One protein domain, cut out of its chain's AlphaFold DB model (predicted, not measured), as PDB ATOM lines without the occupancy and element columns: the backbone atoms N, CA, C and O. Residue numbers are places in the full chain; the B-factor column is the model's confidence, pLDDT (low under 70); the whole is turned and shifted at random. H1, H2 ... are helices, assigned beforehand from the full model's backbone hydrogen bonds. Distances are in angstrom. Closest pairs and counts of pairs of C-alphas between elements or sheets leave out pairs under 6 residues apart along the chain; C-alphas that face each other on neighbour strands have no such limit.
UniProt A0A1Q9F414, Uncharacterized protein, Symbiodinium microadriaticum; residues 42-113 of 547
ATOM      1  N   TRP A  42     -17.486  -8.022  39.261       81.38
ATOM      2  CA  TRP A  42     -16.091  -7.899  39.676       81.38
ATOM      3  C   TRP A  42     -15.980  -7.945  41.203       81.38
ATOM      4  O   TRP A  42     -16.902  -7.543  41.917       81.38
ATOM      5  N   VAL A  43     -14.832  -8.414  41.699       76.06
ATOM      6  CA  VAL A  43     -14.536  -8.488  43.137       76.06
ATOM      7  C   VAL A  43     -14.657  -7.092  43.750       76.06
ATOM      8  O   VAL A  43     -13.972  -6.166  43.310       76.06
ATOM      9  N   CYS A  44     -15.508  -6.948  44.771       67.19
ATOM     10  CA  CYS A  44     -15.618  -5.723  45.556       67.19
ATOM     11  C   CYS A  44     -14.252  -5.398  46.174       67.19
ATOM     12  O   CYS A  44     -13.831  -6.021  47.147       67.19
ATOM     13  N   SER A  45     -13.545  -4.433  45.592       67.88
ATOM     14  CA  SER A  45     -12.308  -3.901  46.150       67.88
ATOM     15  C   SER A  45     -12.605  -2.580  46.841       67.88
ATOM     16  O   SER A  45     -13.354  -1.756  46.324       67.88
ATOM     17  N   LEU A  46     -11.944  -2.342  47.976       79.81
ATOM     18  CA  LEU A  46     -11.920  -1.031  48.632       79.81
ATOM     19  C   LEU A  46     -11.202   0.037  47.789       79.81
ATOM     20  O   LEU A  46     -11.185   1.209  48.163       79.81
ATOM     21  N   THR A  47     -10.594  -0.356  46.665       86.25
ATOM     22  CA  THR A  47      -9.811   0.517  45.793       86.25
ATOM     23  C   THR A  47     -10.224   0.375  44.339       86.25
ATOM     24  O   THR A  47     -10.622  -0.686  43.859       86.25
ATOM     25  N   ARG A  48     -10.098   1.474  43.605       87.75
ATOM     26  CA  ARG A  48     -10.462   1.533  42.196       87.75
ATOM     27  C   ARG A  48      -9.486   0.749  41.306       87.75
ATOM     28  O   ARG A  48      -8.313   1.116  41.224       87.75
ATOM     29  N   ASN A  49     -10.004  -0.211  40.531       89.50
ATOM     30  CA  ASN A  49      -9.239  -0.963  39.529       89.50
ATOM     31  C   ASN A  49      -9.888  -0.923  38.129       89.50
ATOM     32  O   ASN A  49     -10.782  -1.706  37.810       89.50
ATOM     33  N   ASP A  50      -9.396  -0.018  37.276       91.25
ATOM     34  CA  ASP A  50      -9.906   0.186  35.909       91.25
ATOM     35  C   ASP A  50      -9.788  -1.079  35.031       91.25
ATOM     36  O   ASP A  50     -10.618  -1.292  34.149       91.25
ATOM     37  N   SER A  51      -8.758  -1.911  35.237       90.94
ATOM     38  CA  SER A  51      -8.487  -3.079  34.386       90.94
ATOM     39  C   SER A  51      -9.486  -4.208  34.619       90.94
ATOM     40  O   SER A  51      -9.969  -4.787  33.653       90.94
ATOM     41  N   VAL A  52      -9.832  -4.475  35.882       91.88
ATOM     42  CA  VAL A  52     -10.788  -5.532  36.254       91.88
ATOM     43  C   VAL A  52     -12.187  -5.205  35.729       91.88
ATOM     44  O   VAL A  52     -12.850  -6.059  35.150       91.88
ATOM     45  N   VAL A  53     -12.615  -3.945  35.859       91.94
ATOM     46  CA  VAL A  53     -13.921  -3.497  35.350       91.94
ATOM     47  C   VAL A  53     -13.962  -3.550  33.823       91.94
ATOM     48  O   VAL A  53     -14.950  -3.995  33.246       91.94
ATOM     49  N   LEU A  54     -12.884  -3.131  33.149       92.81
ATOM     50  CA  LEU A  54     -12.815  -3.203  31.690       92.81
ATOM     51  C   LEU A  54     -12.854  -4.652  31.195       92.81
ATOM     52  O   LEU A  54     -13.535  -4.932  30.216       92.81
ATOM     53  N   GLN A  55     -12.160  -5.563  31.880       93.56
ATOM     54  CA  GLN A  55     -12.185  -6.987  31.564       93.56
ATOM     55  C   GLN A  55     -13.591  -7.574  31.733       93.56
ATOM     56  O   GLN A  55     -14.065  -8.247  30.827       93.56
ATOM     57  N   ALA A  56     -14.298  -7.241  32.816       92.69
ATOM     58  CA  ALA A  56     -15.681  -7.681  33.017       92.69
ATOM     59  C   ALA A  56     -16.637  -7.183  31.913       92.69
ATOM     60  O   ALA A  56     -17.571  -7.891  31.551       92.69
ATOM     61  N   ILE A  57     -16.395  -5.991  31.355       92.81
ATOM     62  CA  ILE A  57     -17.157  -5.460  30.211       92.81
ATOM     63  C   ILE A  57     -16.814  -6.207  28.914       92.81
ATOM     64  O   ILE A  57     -17.699  -6.464  28.108       92.81
ATOM     65  N   VAL A  58     -15.540  -6.545  28.694       91.94
ATOM     66  CA  VAL A  58     -15.094  -7.286  27.497       91.94
ATOM     67  C   VAL A  58     -15.587  -8.733  27.514       91.94
ATOM     68  O   VAL A  58     -15.929  -9.271  26.468       91.94
ATOM     69  N   GLU A  59     -15.652  -9.344  28.696       92.56
ATOM     70  CA  GLU A  59     -16.180 -10.695  28.917       92.56
ATOM     71  C   GLU A  59     -17.719 -10.744  28.964       92.56
ATOM     72  O   GLU A  59     -18.276 -11.784  29.300       92.56
ATOM     73  N   ASP A  60     -18.398  -9.628  28.671       89.31
ATOM     74  CA  ASP A  60     -19.863  -9.489  28.674       89.31
ATOM     75  C   ASP A  60     -20.534  -9.885  30.006       89.31
ATOM     76  O   ASP A  60     -21.702 -10.252  30.075       89.31
ATOM     77  N   LYS A  61     -19.798  -9.769  31.121       90.12
ATOM     78  CA  LYS A  61     -20.325 -10.018  32.475       90.12
ATOM     79  C   LYS A  61     -21.163  -8.851  33.005       90.12
ATOM     80  O   LYS A  61     -21.686  -8.916  34.115       90.12
ATOM     81  N   VAL A  62     -21.224  -7.747  32.260       91.06
ATOM     82  CA  VAL A  62     -21.827  -6.476  32.664       91.06
ATOM     83  C   VAL A  62     -22.715  -5.987  31.538       91.06
ATOM     84  O   VAL A  62     -22.234  -5.750  30.434       91.06
ATOM     85  N   THR A  63     -23.980  -5.716  31.838       92.19
ATOM     86  CA  THR A  63     -24.891  -5.115  30.864       92.19
ATOM     87  C   THR A  63     -24.452  -3.685  30.537       92.19
ATOM     88  O   THR A  63     -24.572  -2.768  31.353       92.19
ATOM     89  N   VAL A  64     -23.937  -3.469  29.325       93.75
ATOM     90  CA  VAL A  64     -23.541  -2.147  28.823       93.75
ATOM     91  C   VAL A  64     -24.434  -1.755  27.656       93.75
ATOM     92  O   VAL A  64     -24.606  -2.502  26.700       93.75
ATOM     93  N   HIS A  65     -24.973  -0.537  27.688       95.06
ATOM     94  CA  HIS A  65     -25.766  -0.036  26.572       95.06
ATOM     95  C   HIS A  65     -24.919   0.066  25.294       95.06
ATOM     96  O   HIS A  65     -23.865   0.704  25.300       95.06
ATOM     97  N   GLU A  66     -25.456  -0.402  24.164       90.88
ATOM     98  CA  GLU A  66     -24.807  -0.405  22.838       90.88
ATOM     99  C   GLU A  66     -24.109   0.919  22.466       90.88
ATOM    100  O   GLU A  66     -22.969   0.929  22.019       90.88
ATOM    101  N   SER A  67     -24.736   2.074  22.737       92.25
ATOM    102  CA  SER A  67     -24.168   3.417  22.504       92.25
ATOM    103  C   SER A  67     -22.856   3.742  23.244       92.25
ATOM    104  O   SER A  67     -22.265   4.804  23.018       92.25
ATOM    105  N   ARG A  68     -22.432   2.887  24.179       89.50
ATOM    106  CA  ARG A  68     -21.182   3.010  24.940       89.50
ATOM    107  C   ARG A  68     -20.116   2.010  24.507       89.50
ATOM    108  O   ARG A  68     -18.986   2.139  24.979       89.50
ATOM    109  N   LEU A  69     -20.459   1.068  23.632       89.50
ATOM    110  CA  LEU A  69     -19.527   0.126  23.030       89.50
ATOM    111  C   LEU A  69     -19.000   0.675  21.685       89.50
ATOM    112  O   LEU A  69     -19.715   1.403  20.994       89.50
ATOM    113  N   PRO A  70     -17.744   0.364  21.311       90.31
ATOM    114  CA  PRO A  70     -16.732  -0.298  22.134       90.31
ATOM    115  C   PRO A  70     -16.241   0.618  23.270       90.31
ATOM    116  O   PRO A  70     -15.997   1.812  23.073       90.31
ATOM    117  N   MET A  71     -16.083   0.062  24.474       93.25
ATOM    118  CA  MET A  71     -15.614   0.829  25.628       93.25
ATOM    119  C   MET A  71     -14.084   0.858  25.678       93.25
ATOM    120  O   MET A  71     -13.443  -0.155  25.928       93.25
ATOM    121  N   SER A  72     -13.481   2.033  25.477       93.50
ATOM    122  CA  SER A  72     -12.035   2.209  25.663       93.50
ATOM    123  C   SER A  72     -11.667   2.427  27.135       93.50
ATOM    124  O   SER A  72     -12.457   2.976  27.911       93.50
ATOM    125  N   ARG A  73     -10.424   2.088  27.507       92.25
ATOM    126  CA  ARG A  73      -9.871   2.335  28.853       92.25
ATOM    127  C   ARG A  73     -10.023   3.800  29.290       92.25
ATOM    128  O   ARG A  73     -10.413   4.065  30.424       92.25
ATOM    129  N   ASP A  74      -9.787   4.756  28.390       92.44
ATOM    130  CA  ASP A  74      -9.923   6.192  28.688       92.44
ATOM    131  C   ASP A  74     -11.380   6.628  28.896       92.44
ATOM    132  O   ASP A  74     -11.675   7.480  29.745       92.44
ATOM    133  N   SER A  75     -12.308   6.025  28.147       92.56
ATOM    134  CA  SER A  75     -13.745   6.273  28.304       92.56
ATOM    135  C   SER A  75     -14.243   5.773  29.659       92.56
ATOM    136  O   SER A  75     -14.927   6.517  30.367       92.56
ATOM    137  N   LEU A  76     -13.838   4.561  30.055       95.12
ATOM    138  CA  LEU A  76     -14.144   3.998  31.371       95.12
ATOM    139  C   LEU A  76     -13.535   4.853  32.491       95.12
ATOM    140  O   LEU A  76     -14.233   5.248  33.422       95.12
ATOM    141  N   ARG A  77     -12.263   5.245  32.357       94.94
ATOM    142  CA  ARG A  77     -11.576   6.097  33.337       94.94
ATOM    143  C   ARG A  77     -12.291   7.427  33.557       94.94
ATOM    144  O   ARG A  77     -12.394   7.891  34.694       94.94
ATOM    145  N   THR A  78     -12.790   8.037  32.482       94.62
ATOM    146  CA  THR A  78     -13.564   9.285  32.541       94.62
ATOM    147  C   THR A  78     -14.877   9.087  33.298       94.62
ATOM    148  O   THR A  78     -15.255   9.936  34.107       94.62
ATOM    149  N   LEU A  79     -15.550   7.955  33.076       94.75
ATOM    150  CA  LEU A  79     -16.791   7.598  33.758       94.75
ATOM    151  C   LEU A  79     -16.569   7.377  35.260       94.75
ATOM    152  O   LEU A  79     -17.281   7.947  36.080       94.75
ATOM    153  N   MET A  80     -15.527   6.633  35.626       94.56
ATOM    154  CA  MET A  80     -15.187   6.363  37.025       94.56
ATOM    155  C   MET A  80     -14.736   7.628  37.772       94.56
ATOM    156  O   MET A  80     -15.119   7.836  38.920       94.56
ATOM    157  N   ASN A  81     -14.009   8.538  37.108       95.25
ATOM    158  CA  ASN A  81     -13.693   9.860  37.668       95.25
ATOM    159  C   ASN A  81     -14.962  10.679  37.952       95.25
ATOM    160  O   ASN A  81     -15.017  11.427  38.925       95.25
ATOM    161  N   TYR A  82     -15.971  10.578  37.083       95.62
ATOM    162  CA  TYR A  82     -17.254  11.240  37.297       95.62
ATOM    163  C   TYR A  82     -17.995  10.646  38.502       95.62
ATOM    164  O   TYR A  82     -18.487  11.413  39.325       95.62
ATOM    165  N   VAL A  83     -18.008   9.316  38.646       95.44
ATOM    166  CA  VAL A  83     -18.584   8.617  39.809       95.44
ATOM    167  C   VAL A  83     -17.924   9.072  41.113       95.44
ATOM    168  O   VAL A  83     -18.631   9.508  42.019       95.44
ATOM    169  N   GLN A  84     -16.587   9.089  41.178       94.81
ATOM    170  CA  GLN A  84     -15.856   9.574  42.359       94.81
ATOM    171  C   GLN A  84     -16.246  11.016  42.718       94.81
ATOM    172  O   GLN A  84     -16.535  11.300  43.873       94.81
ATOM    173  N   ARG A  85     -16.357  11.920  41.732       94.06
ATOM    174  CA  ARG A  85     -16.793  13.310  41.978       94.06
ATOM    175  C   ARG A  85     -18.241  13.421  42.451       94.06
ATOM    176  O   ARG A  85     -18.545  14.322  43.219       94.06
ATOM    177  N   GLN A  86     -19.141  12.569  41.960       94.00
ATOM    178  CA  GLN A  86     -20.548  12.583  42.382       94.00
ATOM    179  C   GLN A  86     -20.718  12.128  43.834       94.00
ATOM    180  O   GLN A  86     -21.623  12.606  44.512       94.00
ATOM    181  N   LEU A  87     -19.844  11.235  44.301       93.62
ATOM    182  CA  LEU A  87     -19.840  10.712  45.668       93.62
ATOM    183  C   LEU A  87     -18.857  11.445  46.596       93.62
ATOM    184  O   LEU A  87     -18.623  10.987  47.709       93.62
ATOM    185  N   ASP A  88     -18.292  12.568  46.143       92.25
ATOM    186  CA  ASP A  88     -17.320  13.389  46.880       92.25
ATOM    187  C   ASP A  88     -16.073  12.608  47.355       92.25
ATOM    188  O   ASP A  88     -15.501  12.840  48.417       92.25
ATOM    189  N   MET A  89     -15.646  11.640  46.541       91.44
ATOM    190  CA  MET A  89     -14.475  10.796  46.767       91.44
ATOM    191  C   MET A  89     -13.232  11.386  46.094       91.44
ATOM    192  O   MET A  89     -13.314  12.095  45.083       91.44
ATOM    193  N   LYS A  90     -12.046  11.032  46.600       89.81
ATOM    194  CA  LYS A  90     -10.777  11.427  45.981       89.81
ATOM    195  C   LYS A  90     -10.649  10.809  44.583       89.81
ATOM    196  O   LYS A  90     -10.819   9.608  44.394       89.81
ATOM    197  N   VAL A  91     -10.387  11.656  43.588       92.25
ATOM    198  CA  VAL A  91     -10.333  11.253  42.177       92.25
ATOM    199  C   VAL A  91      -8.942  10.722  41.845       92.25
ATOM    200  O   VAL A  91      -7.966  11.462  41.947       92.25
ATOM    201  N   GLY A  92      -8.857   9.476  41.387       85.75
ATOM    202  CA  GLY A  92      -7.582   8.846  41.039       85.75
ATOM    203  C   GLY A  92      -7.667   7.323  40.962       85.75
ATOM    204  O   GLY A  92      -8.653   6.725  41.392       85.75
ATOM    205  N   ILE A  93      -6.638   6.706  40.378       80.88
ATOM    206  CA  ILE A  93      -6.462   5.245  40.327       80.88
ATOM    207  C   ILE A  93      -5.945   4.779  41.695       80.88
ATOM    208  O   ILE A  93      -5.065   5.434  42.245       80.88
ATOM    209  N   GLY A  94      -6.482   3.682  42.239       78.25
ATOM    210  CA  GLY A  94      -6.105   3.174  43.568       78.25
ATOM    211  C   GLY A  94      -6.686   3.962  44.751       78.25
ATOM    212  O   GLY A  94      -6.470   3.593  45.898       78.25
ATOM    213  N   GLU A  95      -7.449   5.022  44.483       87.69
ATOM    214  CA  GLU A  95      -8.204   5.749  45.506       87.69
ATOM    215  C   GLU A  95      -9.408   4.921  45.991       87.69
ATOM    216  O   GLU A  95      -9.804   3.968  45.300       87.69
ATOM    217  N   PRO A  96     -10.009   5.277  47.145       85.88
ATOM    218  CA  PRO A  96     -11.134   4.544  47.705       85.88
ATOM    219  C   PRO A  96     -12.240   4.308  46.674       85.88
ATOM    220  O   PRO A  96     -12.573   5.189  45.875       85.88
ATOM    221  N   TRP A  97     -12.804   3.107  46.701       91.75
ATOM    222  CA  TRP A  97     -13.936   2.689  45.885       91.75
ATOM    223  C   TRP A  97     -14.909   1.925  46.782       91.75
ATOM    224  O   TRP A  97     -14.491   1.105  47.594       91.75
ATOM    225  N   CYS A  98     -16.195   2.258  46.718       90.38
ATOM    226  CA  CYS A  98     -17.208   1.698  47.609       90.38
ATOM    227  C   CYS A  98     -18.366   1.100  46.809       90.38
ATOM    228  O   CYS A  98     -18.586   1.472  45.659       90.38
ATOM    229  N   ALA A  99     -19.170   0.247  47.445       88.62
ATOM    230  CA  ALA A  99     -20.309  -0.404  46.793       88.62
ATOM    231  C   ALA A  99     -21.319   0.592  46.181       88.62
ATOM    232  O   ALA A  99     -21.943   0.316  45.157       88.62
ATOM    233  N   ALA A 100     -21.456   1.793  46.758       90.25
ATOM    234  CA  ALA A 100     -22.282   2.853  46.178       90.25
ATOM    235  C   ALA A 100     -21.713   3.385  44.846       90.25
ATOM    236  O   ALA A 100     -22.477   3.742  43.945       90.25
ATOM    237  N   ALA A 101     -20.384   3.417  44.702       92.56
ATOM    238  CA  ALA A 101     -19.709   3.767  43.455       92.56
ATOM    239  C   ALA A 101     -19.926   2.690  42.386       92.56
ATOM    240  O   ALA A 101     -20.197   3.037  41.236       92.56
ATOM    241  N   ASP A 102     -19.895   1.409  42.767       91.50
ATOM    242  CA  ASP A 102     -20.211   0.298  41.866       91.50
ATOM    243  C   ASP A 102     -21.647   0.371  41.343       91.50
ATOM    244  O   ASP A 102     -21.868   0.355  40.130       91.50
ATOM    245  N   ALA A 103     -22.623   0.548  42.237       91.19
ATOM    246  CA  ALA A 103     -24.026   0.683  41.856       91.19
ATOM    247  C   ALA A 103     -24.258   1.891  40.930       91.19
ATOM    248  O   ALA A 103     -25.007   1.810  39.950       91.19
ATOM    249  N   LEU A 104     -23.592   3.021  41.201       94.06
ATOM    250  CA  LEU A 104     -23.684   4.204  40.347       94.06
ATOM    251  C   LEU A 104     -23.039   3.966  38.976       94.06
ATOM    252  O   LEU A 104     -23.598   4.391  37.963       94.06
ATOM    253  N   LEU A 105     -21.893   3.285  38.932       94.88
ATOM    254  CA  LEU A 105     -21.197   2.953  37.694       94.88
ATOM    255  C   LEU A 105     -22.039   2.023  36.814       94.88
ATOM    256  O   LEU A 105     -22.253   2.352  35.647       94.88
ATOM    257  N   LEU A 106     -22.576   0.935  37.373       94.56
ATOM    258  CA  LEU A 106     -23.467   0.003  36.669       94.56
ATOM    259  C   LEU A 106     -24.676   0.737  36.077       94.56
ATOM    260  O   LEU A 106     -24.901   0.707  34.866       94.56
ATOM    261  N   ARG A 107     -25.353   1.557  36.891       94.56
ATOM    262  CA  ARG A 107     -26.483   2.380  36.434       94.56
ATOM    263  C   ARG A 107     -26.109   3.344  35.302       94.56
ATOM    264  O   ARG A 107     -26.961   3.736  34.501       94.56
ATOM    265  N   MET A 108     -24.865   3.817  35.253       95.00
ATOM    266  CA  MET A 108     -24.390   4.677  34.167       95.00
ATOM    267  C   MET A 108     -24.053   3.894  32.899       95.00
ATOM    268  O   MET A 108     -24.264   4.439  31.813       95.00
ATOM    269  N   LEU A 109     -23.534   2.670  33.025       94.31
ATOM    270  CA  LEU A 109     -23.206   1.780  31.909       94.31
ATOM    271  C   LEU A 109     -24.464   1.295  31.174       94.31
ATOM    272  O   LEU A 109     -24.482   1.309  29.943       94.31
ATOM    273  N   GLU A 110     -25.540   1.004  31.903       93.44
ATOM    274  CA  GLU A 110     -26.844   0.611  31.342       93.44
ATOM    275  C   GLU A 110     -27.570   1.755  30.618       93.44
ATOM    276  O   GLU A 110     -28.386   1.546  29.723       93.44
ATOM    277  N   LYS A 111     -27.294   3.011  30.986       92.81
ATOM    278  CA  LYS A 111     -27.966   4.168  30.383       92.81
ATOM    279  C   LYS A 111     -27.326   4.563  29.065       92.81
ATOM    280  O   LYS A 111     -26.114   4.771  29.008       92.81
ATOM    281  N   ALA A 112     -28.152   4.854  28.060       90.94
ATOM    282  CA  ALA A 112     -27.709   5.434  26.795       90.94
ATOM    283  C   ALA A 112     -26.775   6.635  27.016       90.94
ATOM    284  O   ALA A 112     -27.008   7.494  27.881       90.94
ATOM    285  N   LYS A 113     -25.710   6.733  26.215       88.38
ATOM    286  CA  LYS A 113     -24.837   7.906  26.222       88.38
ATOM    287  C   LYS A 113     -25.672   9.120  25.814       88.38
ATOM    288  O   LYS A 113     -26.147   9.199  24.682       88.38
TER     289      LYS A 113
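Overview. This is residues 42 to 113 of the 547 residues of an uncharacterized protein of Symbiodinium microadriaticum (UniProt A0A1Q9F414). Three helices make a triangle of steeply tilted rods, with H2 touching both H1 and H3, while long loops join them at the two ends of the body. The 72 printed residues hold H1, H2 and H3 in that order and no named strand; the class is all helix, though under half, 35, are in named elements. The whole is compact, with a radius of gyration of the C-alphas of 11.2 A, and spans 29 by 22 by 20 A.

Arrangement. H1, residues 50 to 58, touches H2, residues 73 to 86, opposite ways at a steep tilt of 63 degrees; the closest C-alphas, of Asp 50 and Arg 77, are 6.7 A apart. H2 touches H1 with residues 73 to 77 alone. With residues 79 to 84 alone, H2 touches residues 101 to 105 alone of H3, residues 99 to 110; the closest C-alphas, of Val 83 and Ala 101, are 6.2 A apart. H2 and H3 run opposite ways at a steep tilt of 53 degrees. H1 and H3 are apart. In H1, H2 and H3 every O i to N i+4 pair is within hydrogen-bond range.

Along the chain. H1 begins at C-alpha 50 (-9.906, 0.186, 35.909) and is 12.4 A long. H2 is 20.1 A long; H3, 16.8 A, ends at C-alpha 110 (-26.844, 0.611, 31.342).

Size, cuts and confidence. The farthest C-alphas, of Glu 59 and Asp 88, are 30.1 A apart. The printed part has no cut; both links, residues 59 to 72 and 87 to 98, are long. Residues 44 to 45 have pLDDT under 70.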